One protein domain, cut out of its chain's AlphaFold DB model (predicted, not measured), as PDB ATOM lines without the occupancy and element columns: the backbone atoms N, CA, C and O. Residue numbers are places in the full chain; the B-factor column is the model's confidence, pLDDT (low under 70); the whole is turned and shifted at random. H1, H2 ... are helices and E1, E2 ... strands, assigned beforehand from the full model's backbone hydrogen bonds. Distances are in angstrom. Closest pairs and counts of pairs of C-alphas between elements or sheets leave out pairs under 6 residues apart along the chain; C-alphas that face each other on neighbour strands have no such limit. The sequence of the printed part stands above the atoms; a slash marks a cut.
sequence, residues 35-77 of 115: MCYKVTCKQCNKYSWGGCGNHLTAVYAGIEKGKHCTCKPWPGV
ATOM      1  N   MET A  35      53.328 -10.104  18.762       72.00
ATOM      2  CA  MET A  35      51.979 -10.477  18.322       72.00
ATOM      3  C   MET A  35      51.693  -9.803  16.987       72.00
ATOM      4  O   MET A  35      51.747  -8.580  16.871       72.00
ATOM      5  N   CYS A  36      51.431 -10.606  15.956       83.44
ATOM      6  CA  CYS A  36      50.952 -10.045  14.700       83.44
ATOM      7  C   CYS A  36      49.504  -9.600  14.904       83.44
ATOM      8  O   CYS A  36      48.720 -10.333  15.501       83.44
ATOM      9  N   TYR A  37      49.146  -8.418  14.412       84.19
ATOM     10  CA  TYR A  37      47.790  -7.886  14.524       84.19
ATOM     11  C   TYR A  37      47.291  -7.334  13.190       84.19
ATOM     12  O   TYR A  37      48.077  -7.007  12.294       84.19
ATOM     13  N   LYS A  38      45.962  -7.247  13.062       87.88
ATOM     14  CA  LYS A  38      45.291  -6.681  11.887       87.88
ATOM     15  C   LYS A  38      45.414  -5.156  11.877       87.88
ATOM     16  O   LYS A  38      45.145  -4.503  12.883       87.88
ATOM     17  N   VAL A  39      45.782  -4.588  10.733       88.12
ATOM     18  CA  VAL A  39      45.878  -3.139  10.502       88.12
ATOM     19  C   VAL A  39      45.201  -2.767   9.193       88.12
ATOM     20  O   VAL A  39      45.290  -3.504   8.218       88.12
ATOM     21  N   THR A  40      44.545  -1.615   9.130       90.50
ATOM     22  CA  THR A  40      43.970  -1.123   7.870       90.50
ATOM     23  C   THR A  40      45.048  -0.409   7.061       90.50
ATOM     24  O   THR A  40      45.732   0.483   7.562       90.50
ATOM     25  N   CYS A  41      45.224  -0.799   5.802       90.69
ATOM     26  CA  CYS A  41      46.175  -0.145   4.915       90.69
ATOM     27  C   CYS A  41      45.620   1.196   4.420       90.69
ATOM     28  O   CYS A  41      44.520   1.247   3.881       90.69
ATOM     29  N   LYS A  42      46.415   2.268   4.517       89.44
ATOM     30  CA  LYS A  42      46.028   3.614   4.053       89.44
ATOM     31  C   LYS A  42      46.004   3.780   2.527       89.44
ATOM     32  O   LYS A  42      45.502   4.783   2.046       89.44
ATOM     33  N   GLN A  43      46.590   2.839   1.782       89.81
ATOM     34  CA  GLN A  43      46.673   2.890   0.317       89.81
ATOM     35  C   GLN A  43      45.476   2.179  -0.327       89.81
ATOM     36  O   GLN A  43      44.782   2.745  -1.159       89.81
ATOM     37  N   CYS A  44      45.218   0.936   0.092       89.75
ATOM     38  CA  CYS A  44      44.182   0.078  -0.490       89.75
ATOM     39  C   CYS A  44      42.862   0.080   0.311       89.75
ATOM     40  O   CYS A  44      41.881  -0.496  -0.150       89.75
ATOM     41  N   ASN A  45      42.839   0.643   1.530       91.12
ATOM     42  CA  ASN A  45      41.739   0.547   2.508       91.12
ATOM     43  C   ASN A  45      41.309  -0.895   2.864       91.12
ATOM     44  O   ASN A  45      40.231  -1.113   3.410       91.12
ATOM     45  N   LYS A  46      42.160  -1.892   2.586       91.06
ATOM     46  CA  LYS A  46      41.963  -3.306   2.947       91.06
ATOM     47  C   LYS A  46      42.741  -3.673   4.216       91.06
ATOM     48  O   LYS A  46      43.557  -2.885   4.710       91.06
ATOM     49  N   TYR A  47      42.530  -4.886   4.723       91.12
ATOM     50  CA  TYR A  47      43.210  -5.382   5.916       91.12
ATOM     51  C   TYR A  47      44.606  -5.915   5.583       91.12
ATOM     52  O   TYR A  47      44.801  -6.743   4.699       91.12
ATOM     53  N   SER A  48      45.589  -5.422   6.317       90.25
ATOM     54  CA  SER A  48      46.996  -5.800   6.296       90.25
ATOM     55  C   SER A  48      47.398  -6.291   7.690       90.25
ATOM     56  O   SER A  48      46.608  -6.267   8.635       90.25
ATOM     57  N   TRP A  49      48.640  -6.734   7.830       88.38
ATOM     58  CA  TRP A  49      49.218  -7.182   9.090       88.38
ATOM     59  C   TRP A  49      50.348  -6.254   9.555       88.38
ATOM     60  O   TRP A  49      51.005  -5.593   8.743       88.38
ATOM     61  N   GLY A  50      50.574  -6.206  10.867       85.81
ATOM     62  CA  GLY A  50      51.743  -5.594  11.498       85.81
ATOM     63  C   GLY A  50      52.321  -6.526  12.560       85.81
ATOM     64  O   GLY A  50      51.570  -7.268  13.185       85.81
ATOM     65  N   GLY A  51      53.643  -6.526  12.745       84.31
ATOM     66  CA  GLY A  51      54.340  -7.400  13.696       84.31
ATOM     67  C   GLY A  51      55.442  -8.231  13.037       84.31
ATOM     68  O   GLY A  51      56.041  -7.805  12.054       84.31
ATOM     69  N   CYS A  52      55.720  -9.409  13.596       77.56
ATOM     70  CA  CYS A  52      56.953 -10.166  13.334       77.56
ATOM     71  C   CYS A  52      56.781 -11.376  12.402       77.56
ATOM     72  O   CYS A  52      57.738 -12.099  12.172       77.56
ATOM     73  N   GLY A  53      55.576 -11.637  11.897       75.62
ATOM     74  CA  GLY A  53      55.292 -12.736  10.965       75.62
ATOM     75  C   GLY A  53      54.952 -14.087  11.613       75.62
ATOM     76  O   GLY A  53      54.206 -14.852  11.015       75.62
ATOM     77  N   ASN A  54      55.378 -14.367  12.854       79.88
ATOM     78  CA  ASN A  54      55.124 -15.670  13.507       79.88
ATOM     79  C   ASN A  54      53.639 -16.023  13.706       79.88
ATOM     80  O   ASN A  54      53.291 -17.195  13.779       79.88
ATOM     81  N   HIS A  55      52.767 -15.020  13.803       79.94
ATOM     82  CA  HIS A  55      51.323 -15.203  13.988       79.94
ATOM     83  C   HIS A  55      50.529 -14.772  12.745       79.94
ATOM     84  O   HIS A  55      49.331 -14.501  12.824       79.94
ATOM     85  N   LEU A  56      51.198 -14.655  11.592       82.75
ATOM     86  CA  LEU A  56      50.597 -14.103  10.383       82.75
ATOM     87  C   LEU A  56      49.471 -14.976   9.829       82.75
ATOM     88  O   LEU A  56      48.467 -14.442   9.371       82.75
ATOM     89  N   THR A  57      49.605 -16.298   9.916       82.50
ATOM     90  CA  THR A  57      48.585 -17.259   9.470       82.50
ATOM     91  C   THR A  57      47.264 -17.081  10.219       82.50
ATOM     92  O   THR A  57      46.210 -17.053   9.593       82.50
ATOM     93  N   ALA A  58      47.313 -16.866  11.538       82.88
ATOM     94  CA  ALA A  58      46.129 -16.593  12.351       82.88
ATOM     95  C   ALA A  58      45.475 -15.248  11.990       82.88
ATOM     96  O   ALA A  58      44.254 -15.155  11.877       82.88
ATOM     97  N   VAL A  59      46.283 -14.207  11.753       85.69
ATOM     98  CA  VAL A  59      45.782 -12.897  11.299       85.69
ATOM     99  C   VAL A  59      45.151 -13.003   9.911       85.69
ATOM    100  O   VAL A  59      44.091 -12.431   9.680       85.69
ATOM    101  N   TYR A  60      45.781 -13.747   9.004       86.12
ATOM    102  CA  TYR A  60      45.291 -13.959   7.646       86.12
ATOM    103  C   TYR A  60      43.965 -14.730   7.635       86.12
ATOM    104  O   TYR A  60      43.046 -14.332   6.924       86.12
ATOM    105  N   ALA A  61      43.842 -15.774   8.464       84.44
ATOM    106  CA  ALA A  61      42.618 -16.561   8.618       84.44
ATOM    107  C   ALA A  61      41.454 -15.762   9.235       84.44
ATOM    108  O   ALA A  61      40.296 -16.046   8.948       84.44
ATOM    109  N   GLY A  62      41.748 -14.752  10.059       84.88
ATOM    110  CA  GLY A  62      40.742 -13.849  10.626       84.88
ATOM    111  C   GLY A  62      40.244 -12.758   9.669       84.88
ATOM    112  O   GLY A  62      39.389 -11.962  10.057       84.88
ATOM    113  N   ILE A  63      40.790 -12.673   8.452       85.81
ATOM    114  CA  ILE A  63      40.383 -11.718   7.416       85.81
ATOM    115  C   ILE A  63      39.644 -12.487   6.318       85.81
ATOM    116  O   ILE A  63      40.136 -13.495   5.812       85.81
ATOM    117  N   GLU A  64      38.474 -11.991   5.917       84.12
ATOM    118  CA  GLU A  64      37.684 -12.578   4.830       84.12
ATOM    119  C   GLU A  64      38.479 -12.653   3.518       84.12
ATOM    120  O   GLU A  64      39.173 -11.699   3.138       84.12
ATOM    121  N   LYS A  65      38.335 -13.774   2.797       77.62
ATOM    122  CA  LYS A  65      38.912 -13.974   1.460       77.62
ATOM    123  C   LYS A  65      38.501 -12.809   0.544       77.62
ATOM    124  O   LYS A  65      37.318 -12.584   0.312       77.62
ATOM    125  N   GLY A  66      39.478 -12.030   0.069       81.25
ATOM    126  CA  GLY A  66      39.260 -10.850  -0.788       81.25
ATOM    127  C   GLY A  66      39.352  -9.488  -0.081       81.25
ATOM    128  O   GLY A  66      39.396  -8.445  -0.742       81.25
ATOM    129  N   LYS A  67      39.450  -9.462   1.254       87.25
ATOM    130  CA  LYS A  67      39.722  -8.242   2.040       87.25
ATOM    131  C   LYS A  67      41.179  -8.133   2.495       87.25
ATOM    132  O   LYS A  67      41.522  -7.209   3.235       87.25
ATOM    133  N   HIS A  68      42.047  -9.029   2.033       88.19
ATOM    134  CA  HIS A  68      43.491  -8.959   2.239       88.19
ATOM    135  C   HIS A  68      44.106  -7.862   1.363       88.19
ATOM    136  O   HIS A  68      43.807  -7.749   0.175       88.19
ATOM    137  N   CYS A  69      44.965  -7.024   1.938       89.94
ATOM    138  CA  CYS A  69      45.696  -6.030   1.164       89.94
ATOM    139  C   CYS A  69      46.854  -6.679   0.406       89.94
ATOM    140  O   CYS A  69      47.655  -7.398   0.993       89.94
ATOM    141  N   THR A  70      46.984  -6.356  -0.876       84.38
ATOM    142  CA  THR A  70      48.090  -6.789  -1.743       84.38
ATOM    143  C   THR A  70      49.248  -5.792  -1.788       84.38
ATOM    144  O   THR A  70      50.304  -6.114  -2.315       84.38
ATOM    145  N   CYS A  71      49.105  -4.600  -1.192       87.38
ATOM    146  CA  CYS A  71      50.180  -3.597  -1.145       87.38
ATOM    147  C   CYS A  71      51.400  -4.037  -0.324       87.38
ATOM    148  O   CYS A  71      52.454  -3.416  -0.422       87.38
ATOM    149  N   LYS A  72      51.257  -5.056   0.531       84.12
ATOM    150  CA  LYS A  72      52.335  -5.581   1.368       84.12
ATOM    151  C   LYS A  72      52.402  -7.105   1.217       84.12
ATOM    152  O   LYS A  72      51.344  -7.735   1.246       84.12
ATOM    153  N   PRO A  73      53.600  -7.702   1.070       79.81
ATOM    154  CA  PRO A  73      53.733  -9.149   0.939       79.81
ATOM    155  C   PRO A  73      53.308  -9.881   2.220       79.81
ATOM    156  O   PRO A  73      53.483  -9.379   3.337       79.81
ATOM    157  N   TRP A  74      52.772 -11.088   2.041       82.25
ATOM    158  CA  TRP A  74      52.348 -12.001   3.106       82.25
ATOM    159  C   TRP A  74      53.326 -13.185   3.198       82.25
ATOM    160  O   TRP A  74      53.104 -14.216   2.566       82.25
ATOM    161  N   PRO A  75      54.444 -13.056   3.933       75.94
ATOM    162  CA  PRO A  75      55.445 -14.117   4.027       75.94
ATOM    163  C   PRO A  75      54.890 -15.343   4.766       75.94
ATOM    164  O   PRO A  75      54.408 -15.228   5.887       75.94
ATOM    165  N   GLY A  76      54.973 -16.528   4.161       70.75
ATOM    166  CA  GLY A  76      54.534 -17.781   4.796       70.75
ATOM    167  C   GLY A  76      53.032 -18.071   4.702       70.75
ATOM    168  O   GLY A  76      52.583 -19.092   5.218       70.75
ATOM    169  N   VAL A  77      52.254 -17.228   4.014       67.31
ATOM    170  CA  VAL A  77      50.904 -17.584   3.568       67.31
ATOM    171  C   VAL A  77      51.030 -18.040   2.122       67.31
ATOM    172  O   VAL A  77      51.207 -17.218   1.226       67.31
TER     173      VAL A  77
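What this domain is: This is residues 35 to 77 of the 115 residues of an uncharacterized protein of Populus trichocarpa (UniProt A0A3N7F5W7). What is the main picture? There is little regular structure: a small hairpin of two strands, E1 and E2, has one short helix, H1, near it, and residues 62 to 77, with no named element, fold back past E2. What is it made of? The 43 printed residues include E1, E2 and H1 in that order, 14 residues in named elements, of mixed class, with an antiparallel sheet E1 - E2. The whole is compact, with a radius of gyration of the C-alphas of 9.2 A, and spans 24 by 18 by 14 A.

How they stand to each other: How do the strands pair? E1, residues 37 to 40, and E2, residues 47 to 50, form an antiparallel hairpin at 132 degrees; N 39 and O 48, 2.8 A apart, are within hydrogen-bond range. Where is the helix? H1, residues 56 to 61, has its closest C-alphas to E1 at Lys 38 and Val 59, 6.3 A apart. In H1 every O i to N i+4 pair is within hydrogen-bond range.

Where its parts are: Where does E1 begin? C-alpha 37 is at (47.790, -7.886, 14.524); E1 and E2 each measure 10.2 A. Where does H1 end? C-alpha 61 is at (42.618, -16.561, 8.618), after 8.5 A.

The domain as a whole: How large is it? The farthest C-alphas, Gln 43 and Asn 54, are 24.3 A apart. Any cut or low confidence? The printed part has no cut; residue 77 is under 70 in pLDDT.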